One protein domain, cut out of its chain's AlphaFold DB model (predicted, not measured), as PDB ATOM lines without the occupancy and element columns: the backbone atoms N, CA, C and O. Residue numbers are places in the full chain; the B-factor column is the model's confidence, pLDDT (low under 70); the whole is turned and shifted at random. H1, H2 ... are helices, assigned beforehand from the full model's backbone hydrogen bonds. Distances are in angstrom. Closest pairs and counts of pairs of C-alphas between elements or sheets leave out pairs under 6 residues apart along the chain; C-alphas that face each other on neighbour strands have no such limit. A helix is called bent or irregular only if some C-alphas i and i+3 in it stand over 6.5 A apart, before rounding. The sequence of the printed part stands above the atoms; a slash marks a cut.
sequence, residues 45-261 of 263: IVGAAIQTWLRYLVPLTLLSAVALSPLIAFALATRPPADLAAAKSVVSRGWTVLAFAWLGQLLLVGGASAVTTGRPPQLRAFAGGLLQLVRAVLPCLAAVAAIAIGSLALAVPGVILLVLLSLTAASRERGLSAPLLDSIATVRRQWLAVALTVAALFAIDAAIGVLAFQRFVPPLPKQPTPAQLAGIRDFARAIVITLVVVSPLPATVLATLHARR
ATOM      1  N   ILE A  45      13.364 -27.915  10.344       82.62
ATOM      2  CA  ILE A  45      13.004 -28.928   9.325       82.62
ATOM      3  C   ILE A  45      11.879 -28.405   8.427       82.62
ATOM      4  O   ILE A  45      11.939 -28.527   7.206       82.62
ATOM      5  N   VAL A  46      10.891 -27.762   9.049       83.81
ATOM      6  CA  VAL A  46       9.754 -27.147   8.366       83.81
ATOM      7  C   VAL A  46      10.208 -25.978   7.486       83.81
ATOM      8  O   VAL A  46       9.799 -25.909   6.333       83.81
ATOM      9  N   GLY A  47      11.099 -25.105   7.967       85.50
ATOM     10  CA  GLY A  47      11.634 -23.993   7.174       85.50
ATOM     11  C   GLY A  47      12.407 -24.461   5.937       85.50
ATOM     12  O   GLY A  47      12.176 -23.962   4.836       85.50
ATOM     13  N   ALA A  48      13.257 -25.482   6.087       85.25
ATOM     14  CA  ALA A  48      13.990 -26.085   4.972       85.25
ATOM     15  C   ALA A  48      13.053 -26.764   3.955       85.25
ATOM     16  O   ALA A  48      13.252 -26.640   2.742       85.25
ATOM     17  N   ALA A  49      12.008 -27.444   4.436       86.50
ATOM     18  CA  ALA A  49      10.992 -28.055   3.585       86.50
ATOM     19  C   ALA A  49      10.199 -26.996   2.805       86.50
ATOM     20  O   ALA A  49      10.066 -27.120   1.590       86.50
ATOM     21  N   ILE A  50       9.761 -25.913   3.459       89.12
ATOM     22  CA  ILE A  50       9.057 -24.794   2.810       89.12
ATOM     23  C   ILE A  50       9.943 -24.144   1.747       89.12
ATOM     24  O   ILE A  50       9.491 -23.919   0.627       89.12
ATOM     25  N   GLN A  51      11.216 -23.881   2.048       89.38
ATOM     26  CA  GLN A  51      12.138 -23.294   1.076       89.38
ATOM     27  C   GLN A  51      12.353 -24.214  -0.138       89.38
ATOM     28  O   GLN A  51      12.377 -23.747  -1.278       89.38
ATOM     29  N   THR A  52      12.477 -25.523   0.097       88.50
ATOM     30  CA  THR A  52      12.597 -26.530  -0.969       88.50
ATOM     31  C   THR A  52      11.325 -26.583  -1.809       88.50
ATOM     32  O   THR A  52      11.401 -26.569  -3.036       88.50
ATOM     33  N   TRP A  53      10.161 -26.574  -1.161       88.69
ATOM     34  CA  TRP A  53       8.862 -26.548  -1.821       88.69
ATOM     35  C   TRP A  53       8.689 -25.305  -2.697       88.69
ATOM     36  O   TRP A  53       8.365 -25.443  -3.869       88.69
ATOM     37  N   LEU A  54       8.998 -24.110  -2.183       90.94
ATOM     38  CA  LEU A  54       8.924 -22.863  -2.950       90.94
ATOM     39  C   LEU A  54       9.875 -22.873  -4.153       90.94
ATOM     40  O   LEU A  54       9.501 -22.474  -5.255       90.94
ATOM     41  N   ARG A  55      11.100 -23.376  -3.969       90.62
ATOM     42  CA  ARG A  55      12.095 -23.473  -5.045       90.62
ATOM     43  C   ARG A  55      11.680 -24.450  -6.147       90.62
ATOM     44  O   ARG A  55      11.956 -24.205  -7.321       90.62
ATOM     45  N   TYR A  56      11.050 -25.556  -5.772       90.88
ATOM     46  CA  TYR A  56      10.648 -26.637  -6.669       90.88
ATOM     47  C   TYR A  56       9.129 -26.720  -6.821       90.88
ATOM     48  O   TYR A  56       8.596 -27.798  -7.077       90.88
ATOM     49  N   LEU A  57       8.438 -25.579  -6.719       91.31
ATOM     50  CA  LEU A  57       6.978 -25.511  -6.763       91.31
ATOM     51  C   LEU A  57       6.441 -26.197  -8.021       91.31
ATOM     52  O   LEU A  57       5.648 -27.125  -7.934       91.31
ATOM     53  N   VAL A  58       6.961 -25.812  -9.190       92.69
ATOM     54  CA  VAL A  58       6.536 -26.359 -10.486       92.69
ATOM     55  C   VAL A  58       6.721 -27.881 -10.576       92.69
ATOM     56  O   VAL A  58       5.725 -28.576 -10.780       92.69
ATOM     57  N   PRO A  59       7.933 -28.453 -10.429       91.88
ATOM     58  CA  PRO A  59       8.108 -29.894 -10.573       91.88
ATOM     59  C   PRO A  59       7.379 -30.681  -9.485       91.88
ATOM     60  O   PRO A  59       6.865 -31.753  -9.783       91.88
ATOM     61  N   LEU A  60       7.274 -30.167  -8.255       91.25
ATOM     62  CA  LEU A  60       6.545 -30.853  -7.192       91.25
ATOM     63  C   LEU A  60       5.031 -30.851  -7.431       91.25
ATOM     64  O   LEU A  60       4.389 -31.874  -7.207       91.25
ATOM     65  N   THR A  61       4.457 -29.760  -7.942       93.75
ATOM     66  CA  THR A  61       3.044 -29.727  -8.345       93.75
ATOM     67  C   THR A  61       2.782 -30.661  -9.526       93.75
ATOM     68  O   THR A  61       1.785 -31.380  -9.518       93.75
ATOM     69  N   LEU A  62       3.687 -30.730 -10.513       93.88
ATOM     70  CA  LEU A  62       3.570 -31.687 -11.620       93.88
ATOM     71  C   LEU A  62       3.654 -33.136 -11.130       93.88
ATOM     72  O   LEU A  62       2.838 -33.963 -11.530       93.88
ATOM     73  N   LEU A  63       4.587 -33.447 -10.228       92.94
ATOM     74  CA  LEU A  63       4.659 -34.765  -9.596       92.94
ATOM     75  C   LEU A  63       3.385 -35.064  -8.808       92.94
ATOM     76  O   LEU A  63       2.876 -36.177  -8.901       92.94
ATOM     77  N   SER A  64       2.825 -34.078  -8.103       93.88
ATOM     78  CA  SER A  64       1.551 -34.232  -7.398       93.88
ATOM     79  C   SER A  64       0.397 -34.525  -8.341       93.88
ATOM     80  O   SER A  64      -0.427 -35.383  -8.034       93.88
ATOM     81  N   ALA A  65       0.347 -33.868  -9.500       94.56
ATOM     82  CA  ALA A  65      -0.640 -34.163 -10.528       94.56
ATOM     83  C   ALA A  65      -0.471 -35.587 -11.084       94.56
ATOM     84  O   ALA A  65      -1.463 -36.276 -11.302       94.56
ATOM     85  N   VAL A  66       0.767 -36.061 -11.257       93.50
ATOM     86  CA  VAL A  66       1.050 -37.439 -11.686       93.50
ATOM     87  C   VAL A  66       0.625 -38.451 -10.617       93.50
ATOM     88  O   VAL A  66      -0.114 -39.385 -10.928       93.50
ATOM     89  N   ALA A  67       1.028 -38.254  -9.358       91.62
ATOM     90  CA  ALA A  67       0.697 -39.148  -8.245       91.62
ATOM     91  C   ALA A  67      -0.814 -39.240  -7.995       91.62
ATOM     92  O   ALA A  67      -1.338 -40.313  -7.707       91.62
ATOM     93  N   LEU A  68      -1.521 -38.115  -8.133       92.38
ATOM     94  CA  LEU A  68      -2.967 -38.023  -7.944       92.38
ATOM     95  C   LEU A  68      -3.749 -38.211  -9.252       92.38
ATOM     96  O   LEU A  68      -4.969 -38.065  -9.250       92.38
ATOM     97  N   SER A  69      -3.093 -38.569 -10.362       93.00
ATOM     98  CA  SER A  69      -3.740 -38.689 -11.677       93.00
ATOM     99  C   SER A  69      -4.951 -39.634 -11.715       93.00
ATOM    100  O   SER A  69      -5.938 -39.255 -12.352       93.00
ATOM    101  N   PRO A  70      -4.990 -40.780 -10.995       91.69
ATOM    102  CA  PRO A  70      -6.196 -41.608 -10.954       91.69
ATOM    103  C   PRO A  70      -7.373 -40.884 -10.287       91.69
ATOM    104  O   PRO A  70      -8.507 -40.976 -10.754       91.69
ATOM    105  N   LEU A  71      -7.103 -40.109  -9.231       92.00
ATOM    106  CA  LEU A  71      -8.115 -39.322  -8.524       92.00
ATOM    107  C   LEU A  71      -8.565 -38.113  -9.348       92.00
ATOM    108  O   LEU A  71      -9.755 -37.809  -9.368       92.00
ATOM    109  N   ILE A  72      -7.648 -37.472 -10.084       92.19
ATOM    110  CA  ILE A  72      -7.970 -36.424 -11.063       92.19
ATOM    111  C   ILE A  72      -8.909 -36.986 -12.125       92.19
ATOM    112  O   ILE A  72      -9.978 -36.424 -12.346       92.19
ATOM    113  N   ALA A  73      -8.558 -38.112 -12.750       92.00
ATOM    114  CA  ALA A  73      -9.393 -38.745 -13.765       92.00
ATOM    115  C   ALA A  73     -10.780 -39.105 -13.203       92.00
ATOM    116  O   ALA A  73     -11.798 -38.789 -13.820       92.00
ATOM    117  N   PHE A  74     -10.829 -39.684 -12.000       89.69
ATOM    118  CA  PHE A  74     -12.078 -40.034 -11.327       89.69
ATOM    119  C   PHE A  74     -12.947 -38.805 -11.011       89.69
ATOM    120  O   PHE A  74     -14.150 -38.813 -11.276       89.69
ATOM    121  N   ALA A  75     -12.350 -37.721 -10.509       89.25
ATOM    122  CA  ALA A  75     -13.051 -36.470 -10.228       89.25
ATOM    123  C   ALA A  75     -13.519 -35.763 -11.509       89.25
ATOM    124  O   ALA A  75     -14.634 -35.242 -11.555       89.25
ATOM    125  N   LEU A  76     -12.723 -35.766 -12.580       90.44
ATOM    126  CA  LEU A  76     -13.107 -35.176 -13.865       90.44
ATOM    127  C   LEU A  76     -14.240 -35.953 -14.543       90.44
ATOM    128  O   LEU A  76     -15.125 -35.328 -15.131       90.44
ATOM    129  N   ALA A  77     -14.263 -37.279 -14.385       89.75
ATOM    130  CA  ALA A  77     -15.323 -38.155 -14.880       89.75
ATOM    131  C   ALA A  77     -16.665 -37.982 -14.142       89.75
ATOM    132  O   ALA A  77     -17.691 -38.493 -14.605       89.75
ATOM    133  N   THR A  78     -16.703 -37.260 -13.013       87.19
ATOM    134  CA  THR A  78     -17.968 -36.950 -12.337       87.19
ATOM    135  C   THR A  78     -18.842 -36.059 -13.219       87.19
ATOM    136  O   THR A  78     -18.435 -35.002 -13.708       87.19
ATOM    137  N   ARG A  79     -20.077 -36.511 -13.444       87.50
ATOM    138  CA  ARG A  79     -21.101 -35.775 -14.188       87.50
ATOM    139  C   ARG A  79     -21.973 -34.976 -13.219       87.50
ATOM    140  O   ARG A  79     -22.094 -35.380 -12.061       87.50
ATOM    141  N   PRO A  80     -22.571 -33.858 -13.666       86.50
ATOM    142  CA  PRO A  80     -23.549 -33.155 -12.848       86.50
ATOM    143  C   PRO A  80     -24.716 -34.102 -12.507       86.50
ATOM    144  O   PRO A  80     -25.159 -34.850 -13.383       86.50
ATOM    145  N   PRO A  81     -25.181 -34.125 -11.247       88.56
ATOM    146  CA  PRO A  81     -26.295 -34.970 -10.840       88.56
ATOM    147  C   PRO A  81     -27.600 -34.517 -11.503       88.56
ATOM    148  O   PRO A  81     -27.869 -33.321 -11.603       88.56
ATOM    149  N   ALA A  82     -28.410 -35.482 -11.944       87.88
ATOM    150  CA  ALA A  82     -29.715 -35.222 -12.555       87.88
ATOM    151  C   ALA A  82     -30.817 -34.965 -11.513       87.88
ATOM    152  O   ALA A  82     -31.785 -34.268 -11.796       87.88
ATOM    153  N   ASP A  83     -30.657 -35.514 -10.307       88.06
ATOM    154  CA  ASP A  83     -31.621 -35.424  -9.214       88.06
ATOM    155  C   ASP A  83     -30.927 -35.445  -7.833       88.06
ATOM    156  O   ASP A  83     -29.699 -35.535  -7.707       88.06
ATOM    157  N   LEU A  84     -31.732 -35.364  -6.769       84.56
ATOM    158  CA  LEU A  84     -31.257 -35.401  -5.383       84.56
ATOM    159  C   LEU A  84     -30.631 -36.749  -4.983       84.56
ATOM    160  O   LEU A  84     -29.752 -36.780  -4.117       84.56
ATOM    161  N   ALA A  85     -31.057 -37.863  -5.580       86.69
ATOM    162  CA  ALA A  85     -30.500 -39.180  -5.278       86.69
ATOM    163  C   ALA A  85     -29.085 -39.321  -5.867       86.69
ATOM    164  O   ALA A  85     -28.147 -39.719  -5.173       86.69
ATOM    165  N   ALA A  86     -28.907 -38.892  -7.115       87.06
ATOM    166  CA  ALA A  86     -27.630 -38.808  -7.803       87.06
ATOM    167  C   ALA A  86     -26.676 -37.829  -7.106       87.06
ATOM    168  O   ALA A  86     -25.487 -38.125  -6.988       87.06
ATOM    169  N   ALA A  87     -27.179 -36.708  -6.576       86.88
ATOM    170  CA  ALA A  87     -26.376 -35.769  -5.792       86.88
ATOM    171  C   ALA A  87     -25.707 -36.441  -4.580       86.88
ATOM    172  O   ALA A  87     -24.510 -36.245  -4.367       86.88
ATOM    173  N   LYS A  88     -26.414 -37.309  -3.839       87.38
ATOM    174  CA  LYS A  88     -25.811 -38.078  -2.731       87.38
ATOM    175  C   LYS A  88     -24.672 -38.981  -3.207       87.38
ATOM    176  O   LYS A  88     -23.643 -39.065  -2.541       87.38
ATOM    177  N   SER A  89     -24.823 -39.618  -4.371       87.50
ATOM    178  CA  SER A  89     -23.757 -40.441  -4.959       87.50
ATOM    179  C   SER A  89     -22.533 -39.602  -5.336       87.50
ATOM    180  O   SER A  89     -21.409 -40.001  -5.040       87.50
ATOM    181  N   VAL A  90     -22.727 -38.420  -5.930       88.69
ATOM    182  CA  VAL A  90     -21.626 -37.502  -6.278       88.69
ATOM    183  C   VAL A  90     -20.885 -37.024  -5.027       88.69
ATOM    184  O   VAL A  90     -19.655 -37.035  -5.005       88.69
ATOM    185  N   VAL A  91     -21.611 -36.686  -3.959       90.44
ATOM    186  CA  VAL A  91     -21.017 -36.335  -2.659       90.44
ATOM    187  C   VAL A  91     -20.230 -37.511  -2.084       90.44
ATOM    188  O   VAL A  91     -19.071 -37.347  -1.711       90.44
ATOM    189  N   SER A  92     -20.808 -38.715  -2.071       89.94
ATOM    190  CA  SER A  92     -20.108 -39.920  -1.610       89.94
ATOM    191  C   SER A  92     -18.813 -40.151  -2.386       89.94
ATOM    192  O   SER A  92     -17.798 -40.465  -1.776       89.94
ATOM    193  N   ARG A  93     -18.816 -39.947  -3.709       87.81
ATOM    194  CA  ARG A  93     -17.610 -40.058  -4.544       87.81
ATOM    195  C   ARG A  93     -16.539 -39.040  -4.161       87.81
ATOM    196  O   ARG A  93     -15.368 -39.398  -4.159       87.81
ATOM    197  N   GLY A  94     -16.912 -37.803  -3.829       88.06
ATOM    198  CA  GLY A  94     -15.960 -36.798  -3.344       88.06
ATOM    199  C   GLY A  94     -15.286 -37.219  -2.033       88.06
ATOM    200  O   GLY A  94     -14.068 -37.112  -1.907       88.06
ATOM    201  N   TRP A  95     -16.044 -37.807  -1.104       92.06
ATOM    202  CA  TRP A  95     -15.480 -38.394   0.114       92.06
ATOM    203  C   TRP A  95     -14.609 -39.619  -0.167       92.06
ATOM    204  O   TRP A  95     -13.567 -39.772   0.458       92.06
ATOM    205  N   THR A  96     -14.981 -40.460  -1.136       88.38
ATOM    206  CA  THR A  96     -14.137 -41.576  -1.586       88.38
ATOM    207  C   THR A  96     -12.802 -41.074  -2.131       88.38
ATOM    208  O   THR A  96     -11.760 -41.594  -1.754       88.38
ATOM    209  N   VAL A  97     -12.811 -40.033  -2.968       88.81
ATOM    210  CA  VAL A  97     -11.582 -39.408  -3.481       88.81
ATOM    211  C   VAL A  97     -10.681 -38.957  -2.339       88.81
ATOM    212  O   VAL A  97      -9.492 -39.264  -2.344       88.81
ATOM    213  N   LEU A  98     -11.252 -38.275  -1.346       89.88
ATOM    214  CA  LEU A  98     -10.506 -37.818  -0.182       89.88
ATOM    215  C   LEU A  98      -9.945 -38.992   0.634       89.88
ATOM    216  O   LEU A  98      -8.777 -38.988   1.004       89.88
ATOM    217  N   ALA A  99     -10.744 -40.040   0.841       86.81
ATOM    218  CA  ALA A  99     -10.346 -41.232   1.585       86.81
ATOM    219  C   ALA A  99      -9.199 -42.018   0.929       86.81
ATOM    220  O   ALA A  99      -8.535 -42.787   1.618       86.81
ATOM    221  N   PHE A 100      -8.952 -41.839  -0.372       87.88
ATOM    222  CA  PHE A 100      -7.837 -42.462  -1.093       87.88
ATOM    223  C   PHE A 100      -6.691 -41.489  -1.426       87.88
ATOM    224  O   PHE A 100      -5.662 -41.926  -1.942       87.88
ATOM    225  N   ALA A 101      -6.826 -40.193  -1.117       89.31
ATOM    226  CA  ALA A 101      -5.828 -39.161  -1.422       89.31
ATOM    227  C   ALA A 101      -4.454 -39.451  -0.805       89.31
ATOM    228  O   ALA A 101      -3.422 -39.309  -1.469       89.31
ATOM    229  N   TRP A 102      -4.459 -39.945   0.431       87.31
ATOM    230  CA  TRP A 102      -3.263 -40.272   1.197       87.31
ATOM    231  C   TRP A 102      -2.327 -41.266   0.491       87.31
ATOM    232  O   TRP A 102      -1.112 -41.170   0.645       87.31
ATOM    233  N   LEU A 103      -2.841 -42.169  -0.356       84.12
ATOM    234  CA  LEU A 103      -1.998 -43.085  -1.138       84.12
ATOM    235  C   LEU A 103      -1.110 -42.331  -2.134       84.12
ATOM    236  O   LEU A 103       0.093 -42.584  -2.217       84.12
ATOM    237  N   GLY A 104      -1.683 -41.371  -2.863       85.62
ATOM    238  CA  GLY A 104      -0.924 -40.528  -3.787       85.62
ATOM    239  C   GLY A 104       0.057 -39.614  -3.051       85.62
ATOM    240  O   GLY A 104       1.182 -39.418  -3.504       85.62
ATOM    241  N   GLN A 105      -0.327 -39.114  -1.875       88.62
ATOM    242  CA  GLN A 105       0.539 -38.285  -1.032       88.62
ATOM    243  C   GLN A 105       1.750 -39.051  -0.484       88.62
ATOM    244  O   GLN A 105       2.849 -38.504  -0.421       88.62
ATOM    245  N   LEU A 106       1.588 -40.334  -0.153       83.94
ATOM    246  CA  LEU A 106       2.698 -41.192   0.263       83.94
ATOM    247  C   LEU A 106       3.645 -41.535  -0.895       83.94
ATOM    248  O   LEU A 106       4.860 -41.570  -0.697       83.94
ATOM    249  N   LEU A 107       3.130 -41.722  -2.115       85.44
ATOM    250  CA  LEU A 107       3.971 -41.860  -3.315       85.44
ATOM    251  C   LEU A 107       4.789 -40.589  -3.591       85.44
ATOM    252  O   LEU A 107       5.941 -40.670  -4.028       85.44
ATOM    253  N   LEU A 108       4.229 -39.411  -3.288       89.19
ATOM    254  CA  LEU A 108       4.926 -38.135  -3.458       89.19
ATOM    255  C   LEU A 108       6.153 -37.982  -2.566       89.19
ATOM    256  O   LEU A 108       7.062 -37.252  -2.951       89.19
ATOM    257  N   VAL A 109       6.228 -38.674  -1.426       87.44
ATOM    258  CA  VAL A 109       7.419 -38.653  -0.558       87.44
ATOM    259  C   VAL A 109       8.648 -39.165  -1.317       87.44
ATOM    260  O   VAL A 109       9.706 -38.537  -1.272       87.44
ATOM    261  N   GLY A 110       8.490 -40.250  -2.085       80.81
ATOM    262  CA  GLY A 110       9.538 -40.759  -2.971       80.81
ATOM    263  C   GLY A 110       9.914 -39.741  -4.049       80.81
ATOM    264  O   GLY A 110      11.091 -39.463  -4.260       80.81
ATOM    265  N   GLY A 111       8.922 -39.105  -4.681       82.56
ATOM    266  CA  GLY A 111       9.171 -38.066  -5.685       82.56
ATOM    267  C   GLY A 111       9.888 -36.825  -5.134       82.56
ATOM    268  O   GLY A 111      10.792 -36.290  -5.776       82.56
ATOM    269  N   ALA A 112       9.536 -36.392  -3.923       87.50
ATOM    270  CA  ALA A 112      10.149 -35.250  -3.252       87.50
ATOM    271  C   ALA A 112      11.599 -35.527  -2.814       87.50
ATOM    272  O   ALA A 112      12.393 -34.591  -2.709       87.50
ATOM    273  N   SER A 113      11.995 -36.790  -2.620       84.62
ATOM    274  CA  SER A 113      13.363 -37.127  -2.194       84.62
ATOM    275  C   SER A 113      14.435 -36.764  -3.227       84.62
ATOM    276  O   SER A 113      15.588 -36.498  -2.877       84.62
ATOM    277  N   ALA A 114      14.055 -36.671  -4.504       83.31
ATOM    278  CA  ALA A 114      14.948 -36.264  -5.583       83.31
ATOM    279  C   ALA A 114      15.397 -34.794  -5.487       83.31
ATOM    280  O   ALA A 114      16.437 -34.446  -6.048       83.31
ATOM    281  N   VAL A 115      14.641 -33.939  -4.786       82.88
ATOM    282  CA  VAL A 115      14.929 -32.497  -4.655       82.88
ATOM    283  C   VAL A 115      15.460 -32.094  -3.285       82.88
ATOM    284  O   VAL A 115      15.952 -30.978  -3.131       82.88
ATOM    285  N   THR A 116      15.397 -32.991  -2.299       79.38
ATOM    286  CA  THR A 116      15.971 -32.762  -0.964       79.38
ATOM    287  C   THR A 116      17.466 -33.074  -0.904       79.38
ATOM    288  O   THR A 116      18.147 -32.644   0.021       79.38
ATOM    289  N   THR A 117      18.000 -33.799  -1.895       69.19
ATOM    290  CA  THR A 117      19.378 -34.309  -1.907       69.19
ATOM    291  C   THR A 117      20.143 -33.795  -3.135       69.19
ATOM    292  O   THR A 117      20.051 -34.327  -4.245       69.19
ATOM    293  N   GLY A 118      20.919 -32.727  -2.931       67.62
ATOM    294  CA  GLY A 118      21.523 -31.929  -4.003       67.62
ATOM    295  C   GLY A 118      20.548 -30.859  -4.497       67.62
ATOM    296  O   GLY A 118      19.347 -30.975  -4.303       67.62
ATOM    297  N   ARG A 119      21.046 -29.775  -5.099       80.88
ATOM    298  CA  ARG A 119      20.220 -28.674  -5.631       80.88
ATOM    299  C   ARG A 119      20.068 -28.819  -7.155       80.88
ATOM    300  O   ARG A 119      20.681 -28.039  -7.887       80.88
ATOM    301  N   PRO A 120      19.340 -29.829  -7.678       83.88
ATOM    302  CA  PRO A 120      19.275 -30.076  -9.112       83.88
ATOM    303  C   PRO A 120      18.535 -28.952  -9.857       83.88
ATOM    304  O   PRO A 120      17.694 -28.262  -9.276       83.88
ATOM    305  N   PRO A 121      18.786 -28.778 -11.163       89.25
ATOM    306  CA  PRO A 121      17.933 -27.953 -12.017       89.25
ATOM    307  C   PRO A 121      16.515 -28.551 -12.132       89.25
ATOM    308  O   PRO A 121      16.340 -29.764 -12.003       89.25
ATOM    309  N   GLN A 122      15.512 -27.711 -12.426       89.38
ATOM    310  CA  GLN A 122      14.072 -28.052 -12.425       89.38
ATOM    311  C   GLN A 122      13.725 -29.326 -13.222       89.38
ATOM    312  O   GLN A 122      12.975 -30.177 -12.749       89.38
ATOM    313  N   LEU A 123      14.310 -29.507 -14.411       89.62
ATOM    314  CA  LEU A 123      14.052 -30.687 -15.246       89.62
ATOM    315  C   LEU A 123      14.575 -31.981 -14.601       89.62
ATOM    316  O   LEU A 123      13.903 -33.009 -14.623       89.62
ATOM    317  N   ARG A 124      15.771 -31.931 -14.000       87.19
ATOM    318  CA  ARG A 124      16.367 -33.089 -13.313       87.19
ATOM    319  C   ARG A 124      15.647 -33.389 -12.001       87.19
ATOM    320  O   ARG A 124      15.508 -34.558 -11.662       87.19
ATOM    321  N   ALA A 125      15.161 -32.356 -11.311       87.25
ATOM    322  CA  ALA A 125      14.265 -32.492 -10.166       87.25
ATOM    323  C   ALA A 125      13.000 -33.278 -10.541       87.25
ATOM    324  O   ALA A 125      12.677 -34.268  -9.890       87.25
ATOM    325  N   PHE A 126      12.334 -32.890 -11.634       89.56
ATOM    326  CA  PHE A 126      11.147 -33.590 -12.124       89.56
ATOM    327  C   PHE A 126      11.451 -35.026 -12.566       89.56
ATOM    328  O   PHE A 126      10.804 -35.956 -12.098       89.56
ATOM    329  N   ALA A 127      12.456 -35.227 -13.424       88.31
ATOM    330  CA  ALA A 127      12.805 -36.553 -13.938       88.31
ATOM    331  C   ALA A 127      13.242 -37.516 -12.819       88.31
ATOM    332  O   ALA A 127      12.812 -38.669 -12.786       88.31
ATOM    333  N   GLY A 128      14.057 -37.033 -11.875       84.88
ATOM    334  CA  GLY A 128      14.461 -37.799 -10.699       84.88
ATOM    335  C   GLY A 128      13.274 -38.131  -9.797       84.88
ATOM    336  O   GLY A 128      13.134 -39.277  -9.372       84.88
ATOM    337  N   GLY A 129      12.386 -37.162  -9.564       85.25
ATOM    338  CA  GLY A 129      11.176 -37.379  -8.777       85.25
ATOM    339  C   GLY A 129      10.215 -38.366  -9.436       85.25
ATOM    340  O   GLY A 129       9.654 -39.218  -8.755       85.25
ATOM    341  N   LEU A 130      10.079 -38.335 -10.762       88.12
ATOM    342  CA  LEU A 130       9.233 -39.272 -11.499       88.12
ATOM    343  C   LEU A 130       9.767 -40.705 -11.399       88.12
ATOM    344  O   LEU A 130       9.000 -41.632 -11.151       88.12
ATOM    345  N   LEU A 131      11.083 -40.889 -11.533       87.19
ATOM    346  CA  LEU A 131      11.722 -42.196 -11.373       87.19
ATOM    347  C   LEU A 131      11.494 -42.767  -9.964       87.19
ATOM    348  O   LEU A 131      11.171 -43.946  -9.820       87.19
ATOM    349  N   GLN A 132      11.643 -41.934  -8.931       83.62
ATOM    350  CA  GLN A 132      11.426 -42.355  -7.546       83.62
ATOM    351  C   GLN A 132       9.949 -42.629  -7.251       83.62
ATOM    352  O   GLN A 132       9.636 -43.588  -6.551       83.62
ATOM    353  N   LEU A 133       9.036 -41.862  -7.848       84.81
ATOM    354  CA  LEU A 133       7.599 -42.112  -7.769       84.81
ATOM    355  C   LEU A 133       7.257 -43.483  -8.367       84.81
ATOM    356  O   LEU A 133       6.597 -44.276  -7.704       84.81
ATOM    357  N   VAL A 134       7.767 -43.812  -9.561       83.88
ATOM    358  CA  VAL A 134       7.568 -45.134 -10.194       83.88
ATOM    359  C   VAL A 134       8.099 -46.264  -9.311       83.88
ATOM    360  O   VAL A 134       7.435 -47.286  -9.148       83.88
ATOM    361  N   ARG A 135       9.269 -46.078  -8.692       79.62
ATOM    362  CA  ARG A 135       9.840 -47.060  -7.757       79.62
ATOM    363  C   ARG A 135       9.012 -47.227  -6.486       79.62
ATOM    364  O   ARG A 135       8.976 -48.328  -5.948       79.62
ATOM    365  N   ALA A 136       8.332 -46.174  -6.035       77.12
ATOM    366  CA  ALA A 136       7.449 -46.218  -4.875       77.12
ATOM    367  C   ALA A 136       6.115 -46.941  -5.152       77.12
ATOM    368  O   ALA A 136       5.497 -47.443  -4.215       77.12
ATOM    369  N   VAL A 137       5.682 -47.063  -6.416       79.06
ATOM    370  CA  VAL A 137       4.398 -47.703  -6.770       79.06
ATOM    371  C   VAL A 137       4.337 -49.162  -6.316       79.06
ATOM    372  O   VAL A 137       3.404 -49.547  -5.615       79.06
ATOM    373  N   LEU A 138       5.327 -49.975  -6.693       72.88
ATOM    374  CA  LEU A 138       5.384 -51.407  -6.369       72.88
ATOM    375  C   LEU A 138       5.265 -51.705  -4.861       72.88
ATOM    376  O   LEU A 138       4.378 -52.478  -4.489       72.88
ATOM    377  N   PRO A 139       6.090 -51.111  -3.977       70.06
ATOM    378  CA  PRO A 139       5.984 -51.367  -2.546       70.06
ATOM    379  C   PRO A 139       4.674 -50.833  -1.950       70.06
ATOM    380  O   PRO A 139       4.082 -51.508  -1.108       70.06
ATOM    381  N   CYS A 140       4.160 -49.687  -2.415       72.12
ATOM    382  CA  CYS A 140       2.854 -49.191  -1.975       72.12
ATOM    383  C   CYS A 140       1.718 -50.156  -2.344       72.12
ATOM    384  O   CYS A 140       0.873 -50.445  -1.499       72.12
ATOM    385  N   LEU A 141       1.707 -50.704  -3.565       73.56
ATOM    386  CA  LEU A 141       0.701 -51.685  -3.982       73.56
ATOM    387  C   LEU A 141       0.774 -52.974  -3.155       73.56
ATOM    388  O   LEU A 141      -0.263 -53.484  -2.732       73.56
ATOM    389  N   ALA A 142       1.982 -53.473  -2.874       69.62
ATOM    390  CA  ALA A 142       2.176 -54.659  -2.042       69.62
ATOM    391  C   ALA A 142       1.629 -54.459  -0.617       69.62
ATOM    392  O   ALA A 142       0.956 -55.333  -0.074       69.62
ATOM    393  N   ALA A 143       1.861 -53.286  -0.028       72.25
ATOM    394  CA  ALA A 143       1.349 -52.950   1.296       72.25
ATOM    395  C   ALA A 143      -0.170 -52.755   1.320       72.25
ATOM    396  O   ALA A 143      -0.830 -53.244   2.234       72.25
ATOM    397  N   VAL A 144      -0.745 -52.104   0.305       71.25
ATOM    398  CA  VAL A 144      -2.206 -51.995   0.166       71.25
ATOM    399  C   VAL A 144      -2.841 -53.382   0.052       71.25
ATOM    400  O   VAL A 144      -3.828 -53.651   0.736       71.25
ATOM    401  N   ALA A 145      -2.257 -54.284  -0.742       69.94
ATOM    402  CA  ALA A 145      -2.725 -55.665  -0.855       69.94
ATOM    403  C   ALA A 145      -2.646 -56.406   0.491       69.94
ATOM    404  O   ALA A 145      -3.608 -57.062   0.887       69.94
ATOM    405  N   ALA A 146      -1.549 -56.245   1.238       69.00
ATOM    406  CA  ALA A 146      -1.398 -56.837   2.567       69.00
ATOM    407  C   ALA A 146      -2.448 -56.321   3.571       69.00
ATOM    408  O   ALA A 146      -3.020 -57.108   4.326       69.00
ATOM    409  N   ILE A 147      -2.751 -55.018   3.556       69.44
ATOM    410  CA  ILE A 147      -3.787 -54.414   4.411       69.44
ATOM    411  C   ILE A 147      -5.175 -54.942   4.038       69.44
ATOM    412  O   ILE A 147      -5.951 -55.299   4.924       69.44
ATOM    413  N   ALA A 148      -5.478 -55.016   2.739       69.06
ATOM    414  CA  ALA A 148      -6.761 -55.506   2.243       69.06
ATOM    415  C   ALA A 148      -7.024 -56.962   2.664       69.06
ATOM    416  O   ALA A 148      -8.146 -57.298   3.034       69.06
ATOM    417  N   ILE A 149      -5.985 -57.804   2.675       69.94
ATOM    418  CA  ILE A 149      -6.069 -59.211   3.097       69.94
ATOM    419  C   ILE A 149      -6.264 -59.348   4.623       69.94
ATOM    420  O   ILE A 149      -6.837 -60.336   5.075       69.94
ATOM    421  N   GLY A 150      -5.829 -58.369   5.429       63.38
ATOM    422  CA  GLY A 150      -5.749 -58.487   6.895       63.38
ATOM    423  C   GLY A 150      -6.727 -57.651   7.746       63.38
ATOM    424  O   GLY A 150      -6.582 -57.634   8.967       63.38
ATOM    425  N   SER A 151      -7.678 -56.910   7.168       56.47
ATOM    426  CA  SER A 151      -8.471 -55.899   7.913       56.47
ATOM    427  C   SER A 151      -9.454 -56.512   8.943       56.47
ATOM    428  O   SER A 151     -10.365 -57.243   8.575       56.47
ATOM    429  N   LEU A 152      -9.235 -56.382  10.266       44.78
ATOM    430  CA  LEU A 152      -9.585 -55.229  11.131       44.78
ATOM    431  C   LEU A 152      -8.454 -54.813  12.116       44.78
ATOM    432  O   LEU A 152      -8.496 -53.724  12.681       44.78
ATOM    433  N   ALA A 153      -7.414 -55.635  12.306       54.44
ATOM    434  CA  ALA A 153      -6.387 -55.434  13.347       54.44
ATOM    435  C   ALA A 153      -5.198 -54.527  12.942       54.44
ATOM    436  O   ALA A 153      -4.325 -54.243  13.760       54.44
ATOM    437  N   LEU A 154      -5.134 -54.080  11.680       53.28
ATOM    438  CA  LEU A 154      -3.902 -53.566  11.056       53.28
ATOM    439  C   LEU A 154      -3.964 -52.113  10.554       53.28
ATOM    440  O   LEU A 154      -3.017 -51.682   9.909       53.28
ATOM    441  N   ALA A 155      -5.004 -51.323  10.840       59.56
ATOM    442  CA  ALA A 155      -5.108 -49.962  10.287       59.56
ATOM    443  C   ALA A 155      -3.910 -49.061  10.665       59.56
ATOM    444  O   ALA A 155      -3.286 -48.455   9.795       59.56
ATOM    445  N   VAL A 156      -3.531 -49.032  11.948       60.28
ATOM    446  CA  VAL A 156      -2.371 -48.255  12.425       60.28
ATOM    447  C   VAL A 156      -1.038 -48.863  11.947       60.28
ATOM    448  O   VAL A 156      -0.248 -48.129  11.347       60.28
ATOM    449  N   PRO A 157      -0.779 -50.182  12.104       60.47
ATOM    450  CA  PRO A 157       0.407 -50.821  11.526       60.47
ATOM    451  C   PRO A 157       0.545 -50.635  10.008       60.47
ATOM    452  O   PRO A 157       1.653 -50.459   9.515       60.47
ATOM    453  N   GLY A 158      -0.563 -50.639   9.266       64.88
ATOM    454  CA  GLY A 158      -0.594 -50.517   7.811       64.88
ATOM    455  C   GLY A 158      -0.176 -49.133   7.322       64.88
ATOM    456  O   GLY A 158       0.625 -49.031   6.396       64.88
ATOM    457  N   VAL A 159      -0.640 -48.069   7.986       64.50
ATOM    458  CA  VAL A 159      -0.185 -46.699   7.691       64.50
ATOM    459  C   VAL A 159       1.308 -46.554   7.988       64.50
ATOM    460  O   VAL A 159       2.039 -45.999   7.171       64.50
ATOM    461  N   ILE A 160       1.789 -47.108   9.106       69.19
ATOM    462  CA  ILE A 160       3.222 -47.103   9.443       69.19
ATOM    463  C   ILE A 160       4.030 -47.855   8.380       69.19
ATOM    464  O   ILE A 160       5.058 -47.353   7.931       69.19
ATOM    465  N   LEU A 161       3.561 -49.025   7.938       68.69
ATOM    466  CA  LEU A 161       4.219 -49.819   6.902       68.69
ATOM    467  C   LEU A 161       4.309 -49.052   5.578       68.69
ATOM    468  O   LEU A 161       5.351 -49.057   4.929       68.69
ATOM    469  N   LEU A 162       3.239 -48.354   5.199       68.06
ATOM    470  CA  LEU A 162       3.212 -47.545   3.986       68.06
ATOM    471  C   LEU A 162       4.158 -46.351   4.076       68.06
ATOM    472  O   LEU A 162       4.897 -46.102   3.131       68.06
ATOM    473  N   VAL A 163       4.220 -45.674   5.225       70.69
ATOM    474  CA  VAL A 163       5.210 -44.614   5.463       70.69
ATOM    475  C   VAL A 163       6.631 -45.169   5.371       70.69
ATOM    476  O   VAL A 163       7.464 -44.597   4.671       70.69
ATOM    477  N   LEU A 164       6.913 -46.302   6.020       71.31
ATOM    478  CA  LEU A 164       8.219 -46.960   5.960       71.31
ATOM    479  C   LEU A 164       8.612 -47.313   4.525       71.31
ATOM    480  O   LEU A 164       9.750 -47.079   4.131       71.31
ATOM    481  N   LEU A 165       7.680 -47.834   3.731       71.19
ATOM    482  CA  LEU A 165       7.919 -48.202   2.338       71.19
ATOM    483  C   LEU A 165       8.088 -46.985   1.425       71.19
ATOM    484  O   LEU A 165       8.953 -46.998   0.552       71.19
ATOM    485  N   SER A 166       7.341 -45.909   1.660       67.19
ATOM    486  CA  SER A 166       7.539 -44.636   0.966       67.19
ATOM    487  C   SER A 166       8.910 -44.029   1.263       67.19
ATOM    488  O   SER A 166       9.582 -43.555   0.349       67.19
ATOM    489  N   LEU A 167       9.361 -44.090   2.520       68.06
ATOM    490  CA  LEU A 167      10.714 -43.684   2.910       68.06
ATOM    491  C   LEU A 167      11.783 -44.622   2.329       68.06
ATOM    492  O   LEU A 167      12.831 -44.165   1.886       68.06
ATOM    493  N   THR A 168      11.487 -45.918   2.226       71.50
ATOM    494  CA  THR A 168      12.385 -46.904   1.605       71.50
ATOM    495  C   THR A 168      12.584 -46.580   0.127       71.50
ATOM    496  O   THR A 168      13.711 -46.573  -0.359       71.50
ATOM    497  N   ALA A 169      11.506 -46.240  -0.584       61.69
ATOM    498  CA  ALA A 169      11.563 -45.807  -1.977       61.69
ATOM    499  C   ALA A 169      12.275 -44.455  -2.159       61.69
ATOM    500  O   ALA A 169      12.816 -44.179  -3.230       61.69
ATOM    501  N   ALA A 170      12.299 -43.616  -1.119       65.25
ATOM    502  CA  ALA A 170      13.031 -42.357  -1.119       65.25
ATOM    503  C   ALA A 170      14.559 -42.545  -1.029       65.25
ATOM    504  O   ALA A 170      15.283 -41.646  -1.474       65.25
ATOM    505  N   SER A 171      15.039 -43.683  -0.511       68.19
ATOM    506  CA  SER A 171      16.466 -44.002  -0.386       68.19
ATOM    507  C   SER A 171      17.154 -44.182  -1.748       68.19
ATOM    508  O   SER A 171      16.546 -44.592  -2.742       68.19
ATOM    509  N   ARG A 172      18.450 -43.847  -1.805       63.69
ATOM    510  CA  ARG A 172      19.299 -43.968  -3.008       63.69
ATOM    511  C   ARG A 172      20.145 -45.248  -3.035       63.69
ATOM    512  O   ARG A 172      20.774 -45.526  -4.058       63.69
ATOM    513  N   GLU A 173      20.174 -46.013  -1.947       62.84
ATOM    514  CA  GLU A 173      20.938 -47.262  -1.855       62.84
ATOM    515  C   GLU A 173      20.267 -48.397  -2.650       62.84
ATOM    516  O   GLU A 173      19.041 -48.508  -2.701       62.84
ATOM    517  N   ARG A 174      21.066 -49.253  -3.306       55.31
ATOM    518  CA  ARG A 174      20.555 -50.394  -4.089       55.31
ATOM    519  C   ARG A 174      20.426 -51.632  -3.196       55.31
ATOM    520  O   ARG A 174      21.431 -52.149  -2.725       55.31
ATOM    521  N   GLY A 175      19.203 -52.135  -3.025       55.69
ATOM    522  CA  GLY A 175      18.879 -53.351  -2.261       55.69
ATOM    523  C   GLY A 175      17.596 -53.166  -1.445       55.69
ATOM    524  O   GLY A 175      17.202 -52.036  -1.204       55.69
ATOM    525  N   LEU A 176      16.906 -54.237  -1.039       55.12
ATOM    526  CA  LEU A 176      15.673 -54.116  -0.233       55.12
ATOM    527  C   LEU A 176      15.959 -54.037   1.276       55.12
ATOM    528  O   LEU A 176      15.278 -53.312   1.994       55.12
ATOM    529  N   SER A 177      16.981 -54.751   1.757       58.75
ATOM    530  CA  SER A 177      17.214 -54.947   3.193       58.75
ATOM    531  C   SER A 177      17.770 -53.702   3.890       58.75
ATOM    532  O   SER A 177      17.233 -53.283   4.914       58.75
ATOM    533  N   ALA A 178      18.819 -53.086   3.335       61.19
ATOM    534  CA  ALA A 178      19.444 -51.906   3.940       61.19
ATOM    535  C   ALA A 178      18.508 -50.674   3.946       61.19
ATOM    536  O   ALA A 178      18.340 -50.076   5.009       61.19
ATOM    537  N   PRO A 179      17.775 -50.357   2.858       70.88
ATOM    538  CA  PRO A 179      16.853 -49.216   2.842       70.88
ATOM    539  C   PRO A 179      15.637 -49.354   3.766       70.88
ATOM    540  O   PRO A 179      15.160 -48.356   4.315       70.88
ATOM    541  N   LEU A 180      15.137 -50.578   3.975       70.25
ATOM    542  CA  LEU A 180      14.057 -50.833   4.934       70.25
ATOM    543  C   LEU A 180      14.534 -50.620   6.370       70.25
ATOM    544  O   LEU A 180      13.863 -49.935   7.140       70.25
ATOM    545  N   LEU A 181      15.704 -51.160   6.725       72.38
ATOM    546  CA  LEU A 181      16.308 -50.945   8.042       72.38
ATOM    547  C   LEU A 181      16.566 -49.458   8.298       72.38
ATOM    548  O   LEU A 181      16.325 -48.965   9.402       72.38
ATOM    549  N   ASP A 182      16.978 -48.723   7.266       72.25
ATOM    550  CA  ASP A 182      17.199 -47.291   7.370       72.25
ATOM    551  C   ASP A 182      15.885 -46.508   7.528       72.25
ATOM    552  O   ASP A 182      15.765 -45.617   8.368       72.25
ATOM    553  N   SER A 183      14.821 -46.906   6.843       69.62
ATOM    554  CA  SER A 183      13.493 -46.316   7.056       69.62
ATOM    555  C   SER A 183      12.960 -46.604   8.464       69.62
ATOM    556  O   SER A 183      12.469 -45.696   9.138       69.62
ATOM    557  N   ILE A 184      13.142 -47.835   8.959       73.69
ATOM    558  CA  ILE A 184      12.748 -48.258  10.312       73.69
ATOM    559  C   ILE A 184      13.484 -47.450  11.372       73.69
ATOM    560  O   ILE A 184      12.859 -46.929  12.295       73.69
ATOM    561  N   ALA A 185      14.801 -47.306  11.254       75.12
ATOM    562  CA  ALA A 185      15.570 -46.540  12.223       75.12
ATOM    563  C   ALA A 185      15.238 -45.033  12.166       75.12
ATOM    564  O   ALA A 185      15.267 -44.370  13.204       75.12
ATOM    565  N   THR A 186      14.817 -44.508  11.008       72.00
ATOM    566  CA  THR A 186      14.371 -43.112  10.864       72.00
ATOM    567  C   THR A 186      13.052 -42.912  11.595       72.00
ATOM    568  O   THR A 186      12.953 -42.036  12.455       72.00
ATOM    569  N   VAL A 187      12.066 -43.778  11.335       75.31
ATOM    570  CA  VAL A 187      10.779 -43.745  12.037       75.31
ATOM    571  C   VAL A 187      10.975 -43.980  13.528       75.31
ATOM    572  O   VAL A 187      10.422 -43.229  14.308       75.31
ATOM    573  N   ARG A 188      11.800 -44.934  13.969       77.81
ATOM    574  CA  ARG A 188      12.026 -45.189  15.403       77.81
ATOM    575  C   ARG A 188      12.636 -43.986  16.125       77.81
ATOM    576  O   ARG A 188      12.250 -43.691  17.252       77.81
ATOM    577  N   ARG A 189      13.585 -43.292  15.491       77.50
ATOM    578  CA  ARG A 189      14.285 -42.148  16.091       77.50
ATOM    579  C   ARG A 189      13.456 -40.863  16.062       77.50
ATOM    580  O   ARG A 189      13.570 -40.054  16.972       77.50
ATOM    581  N   GLN A 190      12.628 -40.680  15.035       79.25
ATOM    582  CA  GLN A 190      11.822 -39.472  14.820       79.25
ATOM    583  C   GLN A 190      10.320 -39.774  14.803       79.25
ATOM    584  O   GLN A 190       9.553 -39.090  14.125       79.25
ATOM    585  N   TRP A 191       9.889 -40.792  15.556       77.69
ATOM    586  CA  TRP A 191       8.527 -41.327  15.473       77.69
ATOM    587  C   TRP A 191       7.481 -40.248  15.719       77.69
ATOM    588  O   TRP A 191       6.472 -40.215  15.028       77.69
ATOM    589  N   LEU A 192       7.761 -39.322  16.638       81.88
ATOM    590  CA  LEU A 192       6.862 -38.226  16.968       81.88
ATOM    591  C   LEU A 192       6.746 -37.218  15.816       81.88
ATOM    592  O   LEU A 192       5.642 -36.826  15.467       81.88
ATOM    593  N   ALA A 193       7.850 -36.854  15.158       79.94
ATOM    594  CA  ALA A 193       7.818 -35.948  14.006       79.94
ATOM    595  C   ALA A 193       7.124 -36.585  12.792       79.94
ATOM    596  O   ALA A 193       6.331 -35.931  12.114       79.94
ATOM    597  N   VAL A 194       7.374 -37.874  12.543       80.56
ATOM    598  CA  VAL A 194       6.698 -38.638  11.488       80.56
ATOM    599  C   VAL A 194       5.203 -38.758  11.795       80.56
ATOM    600  O   VAL A 194       4.385 -38.437  10.938       80.56
ATOM    601  N   ALA A 195       4.839 -39.140  13.022       82.00
ATOM    602  CA  ALA A 195       3.449 -39.262  13.454       82.00
ATOM    603  C   ALA A 195       2.705 -37.926  13.363       82.00
ATOM    604  O   ALA A 195       1.607 -37.887  12.820       82.00
ATOM    605  N   LEU A 196       3.315 -36.826  13.819       84.25
ATOM    606  CA  LEU A 196       2.738 -35.489  13.701       84.25
ATOM    607  C   LEU A 196       2.580 -35.057  12.242       84.25
ATOM    608  O   LEU A 196       1.560 -34.472  11.902       84.25
ATOM    609  N   THR A 197       3.543 -35.365  11.370       85.19
ATOM    610  CA  THR A 197       3.446 -35.013   9.943       85.19
ATOM    611  C   THR A 197       2.326 -35.789   9.254       85.19
ATOM    612  O   THR A 197       1.548 -35.210   8.499       85.19
ATOM    613  N   VAL A 198       2.197 -37.087   9.548       84.69
ATOM    614  CA  VAL A 198       1.107 -37.930   9.037       84.69
ATOM    615  C   VAL A 198      -0.242 -37.475   9.598       84.69
ATOM    616  O   VAL A 198      -1.200 -37.333   8.844       84.69
ATOM    617  N   ALA A 199      -0.323 -37.178  10.897       85.50
ATOM    618  CA  ALA A 199      -1.535 -36.655  11.523       85.50
ATOM    619  C   ALA A 199      -1.943 -35.298  10.932       85.50
ATOM    620  O   ALA A 199      -3.118 -35.087  10.639       85.50
ATOM    621  N   ALA A 200      -0.981 -34.399  10.702       86.19
ATOM    622  CA  ALA A 200      -1.221 -33.112  10.062       86.19
ATOM    623  C   ALA A 200      -1.716 -33.280   8.622       86.19
ATOM    624  O   ALA A 200      -2.644 -32.587   8.226       86.19
ATOM    625  N   LEU A 201      -1.156 -34.225   7.860       89.19
ATOM    626  CA  LEU A 201      -1.631 -34.567   6.518       89.19
ATOM    627  C   LEU A 201      -3.106 -34.997   6.543       89.19
ATOM    628  O   LEU A 201      -3.914 -34.406   5.832       89.19
ATOM    629  N   PHE A 202      -3.491 -35.924   7.427       89.00
ATOM    630  CA  PHE A 202      -4.897 -36.328   7.557       89.00
ATOM    631  C   PHE A 202      -5.806 -35.185   8.032       89.00
ATOM    632  O   PHE A 202      -6.941 -35.072   7.569       89.00
ATOM    633  N   ALA A 203      -5.326 -34.324   8.933       90.31
ATOM    634  CA  ALA A 203      -6.086 -33.170   9.407       90.31
ATOM    635  C   ALA A 203      -6.306 -32.129   8.295       90.31
ATOM    636  O   ALA A 203      -7.404 -31.589   8.169       90.31
ATOM    637  N   ILE A 204      -5.285 -31.877   7.470       91.25
ATOM    638  CA  ILE A 204      -5.362 -30.995   6.301       91.25
ATOM    639  C   ILE A 204      -6.345 -31.567   5.278       91.25
ATOM    640  O   ILE A 204      -7.225 -30.841   4.824       91.25
ATOM    641  N   ASP A 205      -6.257 -32.858   4.962       91.56
ATOM    642  CA  ASP A 205      -7.185 -33.521   4.043       91.56
ATOM    643  C   ASP A 205      -8.632 -33.426   4.547       91.56
ATOM    644  O   ASP A 205      -9.529 -33.015   3.809       91.56
ATOM    645  N   ALA A 206      -8.868 -33.717   5.831       91.31
ATOM    646  CA  ALA A 206     -10.186 -33.571   6.441       91.31
ATOM    647  C   ALA A 206     -10.702 -32.125   6.348       91.31
ATOM    648  O   ALA A 206     -11.856 -31.912   5.972       91.31
ATOM    649  N   ALA A 207      -9.851 -31.131   6.621       93.69
ATOM    650  CA  ALA A 207     -10.203 -29.722   6.487       93.69
ATOM    651  C   ALA A 207     -10.546 -29.349   5.035       93.69
ATOM    652  O   ALA A 207     -11.559 -28.692   4.807       93.69
ATOM    653  N   ILE A 208      -9.767 -29.814   4.051       93.06
ATOM    654  CA  ILE A 208     -10.049 -29.625   2.618       93.06
ATOM    655  C   ILE A 208     -11.419 -30.215   2.268       93.06
ATOM    656  O   ILE A 208     -12.234 -29.544   1.633       93.06
ATOM    657  N   GLY A 209     -11.698 -31.442   2.713       92.06
ATOM    658  CA  GLY A 209     -12.980 -32.112   2.502       92.06
ATOM    659  C   GLY A 209     -14.156 -31.345   3.097       92.06
ATOM    660  O   GLY A 209     -15.141 -31.091   2.407       92.06
ATOM    661  N   VAL A 210     -14.046 -30.930   4.360       93.38
ATOM    662  CA  VAL A 210     -15.096 -30.182   5.067       93.38
ATOM    663  C   VAL A 210     -15.335 -28.816   4.425       93.38
ATOM    664  O   VAL A 210     -16.484 -28.465   4.166       93.38
ATOM    665  N   LEU A 211     -14.276 -28.064   4.113       93.56
ATOM    666  CA  LEU A 211     -14.389 -26.754   3.464       93.56
ATOM    667  C   LEU A 211     -15.004 -26.873   2.065       93.56
ATOM    668  O   LEU A 211     -15.899 -26.104   1.711       93.56
ATOM    669  N   ALA A 212     -14.581 -27.866   1.277       92.62
ATOM    670  CA  ALA A 212     -15.174 -28.133  -0.028       92.62
ATOM    671  C   ALA A 212     -16.651 -28.541   0.103       92.62
ATOM    672  O   ALA A 212     -17.487 -28.082  -0.675       92.62
ATOM    673  N   PHE A 213     -16.999 -29.350   1.105       91.56
ATOM    674  CA  PHE A 213     -18.375 -29.772   1.348       91.56
ATOM    675  C   PHE A 213     -19.260 -28.572   1.693       91.56
ATOM    676  O   PHE A 213     -20.284 -28.358   1.051       91.56
ATOM    677  N   GLN A 214     -18.821 -27.725   2.626       90.56
ATOM    678  CA  GLN A 214     -19.531 -26.498   2.997       90.56
ATOM    679  C   GLN A 214     -19.711 -25.547   1.806       90.56
ATOM    680  O   GLN A 214     -20.749 -24.897   1.680       90.56
ATOM    681  N   ARG A 215     -18.718 -25.468   0.912       90.62
ATOM    682  CA  ARG A 215     -18.731 -24.530  -0.215       90.62
ATOM    683  C   ARG A 215     -19.560 -24.995  -1.413       90.62
ATOM    684  O   ARG A 215     -20.144 -24.144  -2.090       90.62
ATOM    685  N   PHE A 216     -19.562 -26.296  -1.707       87.88
ATOM    686  CA  PHE A 216     -20.135 -26.869  -2.935       87.88
ATOM    687  C   PHE A 216     -21.361 -27.758  -2.697       87.88
ATOM    688  O   PHE A 216     -22.066 -28.085  -3.650       87.88
ATOM    689  N   VAL A 217     -21.651 -28.117  -1.445       86.56
ATOM    690  CA  VAL A 217     -22.824 -28.911  -1.053       86.56
ATOM    691  C   VAL A 217     -23.671 -28.119  -0.042       86.56
ATOM    692  O   VAL A 217     -23.801 -28.519   1.117       86.56
ATOM    693  N   PRO A 218     -24.242 -26.962  -0.440       79.44
ATOM    694  CA  PRO A 218     -25.140 -26.214   0.431       79.44
ATOM    695  C   PRO A 218     -26.428 -27.015   0.702       79.44
ATOM    696  O   PRO A 218     -26.791 -27.888  -0.094       79.44
ATOM    697  N   PRO A 219     -27.164 -26.711   1.788       82.12
ATOM    698  CA  PRO A 219     -28.480 -27.297   2.022       82.12
ATOM    699  C   PRO A 219     -29.402 -26.992   0.834       82.12
ATOM    700  O   PRO A 219     -29.696 -25.836   0.530       82.12
ATOM    701  N   LEU A 220     -29.828 -28.044   0.132       79.31
ATOM    702  CA  LEU A 220     -30.659 -27.920  -1.062       79.31
ATOM    703  C   LEU A 220     -32.140 -27.774  -0.680       79.31
ATOM    704  O   LEU A 220     -32.605 -28.461   0.235       79.31
ATOM    705  N   PRO A 221     -32.913 -26.935  -1.395       82.56
ATOM    706  CA  PRO A 221     -34.362 -26.908  -1.246       82.56
ATOM    707  C   PRO A 221     -34.974 -28.239  -1.712       82.56
ATOM    708  O   PRO A 221     -34.350 -29.002  -2.450       82.56
ATOM    709  N   LYS A 222     -36.233 -28.509  -1.331       81.12
ATOM    710  CA  LYS A 222     -36.954 -29.741  -1.723       81.12
ATOM    711  C   LYS A 222     -37.002 -29.959  -3.245       81.12
ATOM    712  O   LYS A 222     -37.051 -31.101  -3.687       81.12
ATOM    713  N   GLN A 223     -36.985 -28.876  -4.023       83.56
ATOM    714  CA  GLN A 223     -36.918 -28.883  -5.486       83.56
ATOM    715  C   GLN A 223     -35.718 -28.036  -5.936       83.56
ATOM    716  O   GLN A 223     -35.855 -26.827  -6.128       83.56
ATOM    717  N   PRO A 224     -34.516 -28.628  -6.029       82.75
ATOM    718  CA  PRO A 224     -33.324 -27.910  -6.452       82.75
ATOM    719  C   PRO A 224     -33.364 -27.620  -7.952       82.75
ATOM    720  O   PRO A 224     -33.821 -28.428  -8.759       82.75
ATOM    721  N   THR A 225     -32.831 -26.464  -8.331       87.06
ATOM    722  CA  THR A 225     -32.657 -26.111  -9.743       87.06
ATOM    723  C   THR A 225     -31.503 -26.910 -10.371       87.06
ATOM    724  O   THR A 225     -30.553 -27.276  -9.669       87.06
ATOM    725  N   PRO A 226     -31.500 -27.127 -11.702       84.56
ATOM    726  CA  PRO A 226     -30.388 -27.790 -12.392       84.56
ATOM    727  C   PRO A 226     -29.029 -27.113 -12.158       84.56
ATOM    728  O   PRO A 226     -28.008 -27.790 -12.058       84.56
ATOM    729  N   ALA A 227     -29.009 -25.784 -12.009       84.94
ATOM    730  CA  ALA A 227     -27.794 -25.025 -11.709       84.94
ATOM    731  C   ALA A 227     -27.238 -25.332 -10.305       84.94
ATOM    732  O   ALA A 227     -26.028 -25.483 -10.141       84.94
ATOM    733  N   GLN A 228     -28.109 -25.483  -9.301       85.06
ATOM    734  CA  GLN A 228     -27.707 -25.871  -7.942       85.06
ATOM    735  C   GLN A 228     -27.167 -27.303  -7.899       85.06
ATOM    736  O   GLN A 228     -26.170 -27.565  -7.231       85.06
ATOM    737  N   LEU A 229     -27.784 -28.219  -8.650       84.62
ATOM    738  CA  LEU A 229     -27.305 -29.594  -8.782       84.62
ATOM    739  C   LEU A 229     -25.952 -29.657  -9.503       84.62
ATOM    740  O   LEU A 229     -25.057 -30.374  -9.060       84.62
ATOM    741  N   ALA A 230     -25.760 -28.864 -10.560       85.31
ATOM    742  CA  ALA A 230     -24.512 -28.837 -11.320       85.31
ATOM    743  C   ALA A 230     -23.292 -28.461 -10.463       85.31
ATOM    744  O   ALA A 230     -22.225 -29.050 -10.651       85.31
ATOM    745  N   GLY A 231     -23.455 -27.555  -9.491       84.81
ATOM    746  CA  GLY A 231     -22.381 -27.135  -8.580       84.81
ATOM    747  C   GLY A 231     -21.849 -28.247  -7.666       84.81
ATOM    748  O   GLY A 231     -20.685 -28.215  -7.275       84.81
ATOM    749  N   ILE A 232     -22.643 -29.289  -7.390       87.12
ATOM    750  CA  ILE A 232     -22.239 -30.417  -6.526       87.12
ATOM    751  C   ILE A 232     -21.106 -31.227  -7.166       87.12
ATOM    752  O   ILE A 232     -20.266 -31.790  -6.468       87.12
ATOM    753  N   ARG A 233     -21.032 -31.261  -8.502       87.44
ATOM    754  CA  ARG A 233     -19.920 -31.893  -9.229       87.44
ATOM    755  C   ARG A 233     -18.574 -31.261  -8.872       87.44
ATOM    756  O   ARG A 233     -17.550 -31.945  -8.854       87.44
ATOM    757  N   ASP A 234     -18.570 -29.963  -8.589       89.94
ATOM    758  CA  ASP A 234     -17.340 -29.226  -8.335       89.94
ATOM    759  C   ASP A 234     -16.757 -29.549  -6.951       89.94
ATOM    760  O   ASP A 234     -15.571 -29.321  -6.741       89.94
ATOM    761  N   PHE A 235     -17.514 -30.208  -6.062       90.94
ATOM    762  CA  PHE A 235     -17.021 -30.734  -4.784       90.94
ATOM    763  C   PHE A 235     -15.803 -31.657  -4.956       90.94
ATOM    764  O   PHE A 235     -14.729 -31.382  -4.421       90.94
ATOM    765  N   ALA A 236     -15.935 -32.727  -5.749       88.19
ATOM    766  CA  ALA A 236     -14.846 -33.681  -5.966       88.19
ATOM    767  C   ALA A 236     -13.667 -33.037  -6.717       88.19
ATOM    768  O   ALA A 236     -12.507 -33.337  -6.442       88.19
ATOM    769  N   ARG A 237     -13.955 -32.120  -7.648       91.75
ATOM    770  CA  ARG A 237     -12.932 -31.407  -8.427       91.75
ATOM    771  C   ARG A 237     -12.130 -30.444  -7.553       91.75
ATOM    772  O   ARG A 237     -10.907 -30.434  -7.640       91.75
ATOM    773  N   ALA A 238     -12.804 -29.688  -6.690       92.81
ATOM    774  CA  ALA A 238     -12.174 -28.763  -5.758       92.81
ATOM    775  C   ALA A 238     -11.257 -29.494  -4.774       92.81
ATOM    776  O   ALA A 238     -10.138 -29.034  -4.551       92.81
ATOM    777  N   ILE A 239     -11.688 -30.653  -4.257       92.31
ATOM    778  CA  ILE A 239     -10.844 -31.506  -3.410       92.31
ATOM    779  C   ILE A 239      -9.547 -31.847  -4.146       92.31
ATOM    780  O   ILE A 239      -8.469 -31.525  -3.655       92.31
ATOM    781  N   VAL A 240      -9.629 -32.435  -5.343       92.88
ATOM    782  CA  VAL A 240      -8.423 -32.894  -6.048       92.88
ATOM    783  C   VAL A 240      -7.504 -31.742  -6.445       92.88
ATOM    784  O   VAL A 240      -6.294 -31.857  -6.272       92.88
ATOM    785  N   ILE A 241      -8.047 -30.627  -6.939       93.69
ATOM    786  CA  ILE A 241      -7.238 -29.449  -7.290       93.69
ATOM    787  C   ILE A 241      -6.483 -28.943  -6.057       93.69
ATOM    788  O   ILE A 241      -5.281 -28.696  -6.126       93.69
ATOM    789  N   THR A 242      -7.169 -28.843  -4.917       93.50
ATOM    790  CA  THR A 242      -6.554 -28.383  -3.666       93.50
ATOM    791  C   THR A 242      -5.481 -29.360  -3.193       93.50
ATOM    792  O   THR A 242      -4.375 -28.941  -2.849       93.50
ATOM    793  N   LEU A 243      -5.754 -30.667  -3.255       92.88
ATOM    794  CA  LEU A 243      -4.775 -31.699  -2.925       92.88
ATOM    795  C   LEU A 243      -3.537 -31.610  -3.820       92.88
ATOM    796  O   LEU A 243      -2.433 -31.680  -3.297       92.88
ATOM    797  N   VAL A 244      -3.674 -31.394  -5.131       93.75
ATOM    798  CA  VAL A 244      -2.525 -31.252  -6.049       93.75
ATOM    799  C   VAL A 244      -1.605 -30.089  -5.654       93.75
ATOM    800  O   VAL A 244      -0.387 -30.173  -5.815       93.75
ATOM    801  N   VAL A 245      -2.172 -29.009  -5.120       92.19
ATOM    802  CA  VAL A 245      -1.407 -27.828  -4.701       92.19
ATOM    803  C   VAL A 245      -0.754 -28.030  -3.332       92.19
ATOM    804  O   VAL A 245       0.402 -27.653  -3.146       92.19
ATOM    805  N   VAL A 246      -1.475 -28.628  -2.381       91.44
ATOM    806  CA  VAL A 246      -1.059 -28.698  -0.968       91.44
ATOM    807  C   VAL A 246      -0.220 -29.943  -0.655       91.44
ATOM    808  O   VAL A 246       0.717 -29.862   0.139       91.44
ATOM    809  N   SER A 247      -0.488 -31.078  -1.309       91.06
ATOM    810  CA  SER A 247       0.169 -32.375  -1.054       91.06
ATOM    811  C   SER A 247       1.701 -32.383  -1.164       91.06
ATOM    812  O   SER A 247       2.336 -33.132  -0.417       91.06
ATOM    813  N   PRO A 248       2.343 -31.573  -2.029       91.62
ATOM    814  CA  PRO A 248       3.796 -31.446  -2.034       91.62
ATOM    815  C   PRO A 248       4.420 -31.070  -0.689       91.62
ATOM    816  O   PRO A 248       5.525 -31.513  -0.382       91.62
ATOM    817  N   LEU A 249       3.739 -30.261   0.123       89.44
ATOM    818  CA  LEU A 249       4.303 -29.718   1.354       89.44
ATOM    819  C   LEU A 249       4.587 -30.811   2.407       89.44
ATOM    820  O   LEU A 249       5.756 -30.970   2.768       89.44
ATOM    821  N   PRO A 250       3.619 -31.639   2.851       87.31
ATOM    822  CA  PRO A 250       3.913 -32.735   3.778       87.31
ATOM    823  C   PRO A 250       4.888 -33.764   3.185       87.31
ATOM    824  O   PRO A 250       5.745 -34.279   3.905       87.31
ATOM    825  N   ALA A 251       4.838 -34.007   1.869       88.12
ATOM    826  CA  ALA A 251       5.787 -34.894   1.196       88.12
ATOM    827  C   ALA A 251       7.236 -34.382   1.298       88.12
ATOM    828  O   ALA A 251       8.146 -35.152   1.610       88.12
ATOM    829  N   THR A 252       7.456 -33.076   1.106       89.19
ATOM    830  CA  THR A 252       8.783 -32.459   1.279       89.19
ATOM    831  C   THR A 252       9.261 -32.475   2.728       89.19
ATOM    832  O   THR A 252      10.455 -32.679   2.955       89.19
ATOM    833  N   VAL A 253       8.366 -32.334   3.714       88.94
ATOM    834  CA  VAL A 253       8.718 -32.459   5.141       88.94
ATOM    835  C   VAL A 253       9.225 -33.871   5.444       88.94
ATOM    836  O   VAL A 253      10.329 -34.015   5.968       88.94
ATOM    837  N   LEU A 254       8.482 -34.909   5.043       85.69
ATOM    838  CA  LEU A 254       8.884 -36.309   5.237       85.69
ATOM    839  C   LEU A 254      10.197 -36.642   4.510       85.69
ATOM    840  O   LEU A 254      11.082 -37.273   5.089       85.69
ATOM    841  N   ALA A 255      10.369 -36.165   3.275       86.12
ATOM    842  CA  ALA A 255      11.606 -36.360   2.521       86.12
ATOM    843  C   ALA A 255      12.810 -35.635   3.154       86.12
ATOM    844  O   ALA A 255      13.931 -36.144   3.110       86.12
ATOM    845  N   THR A 256      12.598 -34.466   3.765       85.81
ATOM    846  CA  THR A 256      13.649 -33.705   4.465       85.81
ATOM    847  C   THR A 256      14.048 -34.380   5.778       85.81
ATOM    848  O   THR A 256      15.236 -34.435   6.095       85.81
ATOM    849  N   LEU A 257      13.080 -34.935   6.519       83.94
ATOM    850  CA  LEU A 257      13.338 -35.736   7.724       83.94
ATOM    851  C   LEU A 257      14.247 -36.931   7.413       83.94
ATOM    852  O   LEU A 257      15.206 -37.182   8.140       83.94
ATOM    853  N   HIS A 258      13.986 -37.620   6.300       80.12
ATOM    854  CA  HIS A 258      14.807 -38.742   5.849       80.12
ATOM    855  C   HIS A 258      16.210 -38.309   5.391       80.12
ATOM    856  O   HIS A 258      17.200 -38.915   5.791       80.12
ATOM    857  N   ALA A 259      16.314 -37.231   4.606       79.06
ATOM    858  CA  ALA A 259      17.590 -36.757   4.062       79.06
ATOM    859  C   ALA A 259      18.594 -36.297   5.135       79.06
ATOM    860  O   ALA A 259      19.788 -36.498   4.965       79.06
ATOM    861  N   ARG A 260      18.136 -35.731   6.262       73.62
ATOM    862  CA  ARG A 260      19.021 -35.310   7.372       73.62
ATOM    863  C   ARG A 260      19.758 -36.453   8.066       73.62
ATOM    864  O   ARG A 260      20.609 -36.193   8.906       73.62
ATOM    865  N   ARG A 261      19.380 -37.700   7.797       66.00
ATOM    866  CA  ARG A 261      20.042 -38.866   8.375       66.00
ATOM    867  C   ARG A 261      21.165 -39.405   7.491       66.00
ATOM    868  O   ARG A 261      22.099 -40.000   8.015       66.00
TER     869      ARG A 261
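AT A GLANCE: This is residues 45 to 261 of the 263 residues of an uncharacterized protein of Deltaproteobacteria bacterium (UniProt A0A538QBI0). An arm of helices lying side by side joins a broader helical head, and the long bent helix H4 passes through both. In the arm H4a, H8 and H9 form an up-and-down bundle, each running against the one before it in the chain, with H3 at its side; in the head H2, H4b, H5 and H6 form another, and H10 packs on H4b, H1 on H10, and H7 on H6. The printed part has 217 residues with ten named helices, H1 to H10 in order, and no named strand; its class is all helix. It is compact, with a radius of gyration of the C-alphas of 18.5 A, and spans 61 by 42 by 27 A.

IN THESE COORDINATES: By its hydrogen bonds H4, residues 84 to 116, was assigned as one helix, but it is bent: C-alphas 99 and 102 are 7.2 A apart. Its arms are H4a, residues 84 to 99, 22.8 A long from C-alpha 84 at (-31.257, -35.401, -5.383), and H4b, residues 102 to 116, 20.8 A long. H5, residues 122 to 150, is 41.1 A long with a kink of 30 degrees near residue 136; H8, residues 191 to 216, is 37.0 A; H9, residues 226 to 246, is 31.5 A with a kink of 30 degrees near residue 234. H6 is residues 155 to 170, H7 177 to 189, H3 69 to 76 and H2 57 to 67. H1, residues 45 to 55, begins at C-alpha 45 (13.004, -28.928, 9.325), and H10, residues 248 to 259, ends at C-alpha 259 (17.590, -36.757, 4.062).

HOW THE PARTS SIT: H4 is the hub, touching seven helices; its arms stand at a steep tilt of 38 degrees. H4a touches H9 at a shallow tilt of 2 degrees, the same way, closest at the C-alphas of Gly 94 and Ala 236, 4.2 A. H8 and H9, a hairpin, touch at Phe 216 and Phe 235, their closest C-alphas, 5.3 A apart. H3 touches H9, with C-alphas 75 and 237 closest at 5.4 A. H4b and H5, a hairpin, touch at a shallow tilt of 34 degrees, only just short of steep; their closest C-alphas, Gly 111 and Gly 129, are 3.7 A apart. H5 touches H6, with C-alphas 136 and 169 closest at 5.0 A, and residues 122 to 133 alone of H5 touch H2, with C-alphas 126 and 59 closest at 5.0 A. H4b touches H10, closest at C-alphas 109 and 251, 4.5 A; H10 touches H1, closest at C-alphas 253 and 49, 5.2 A. Residues 164 to 169 alone of H6 touch H7, with C-alphas 168 and 179 closest at 5.2 A. H5 and H9 are apart. Every O i to N i+4 pair is within hydrogen-bond range in H1, H2, H3, H4a, H6, H7, H8 and H10, against 7 of 11 in H4b, 23 of 25 in H5 and 11 of 17 in H9.

THE WHOLE: The two C-alphas farthest apart, those of Ala 178 and Gln 223, are 61.6 A apart. The printed part has no cut, and no link is long. Its mean pLDDT is 82.3, with 35 residues under 70, among them 145 to 162 and 169 to 178.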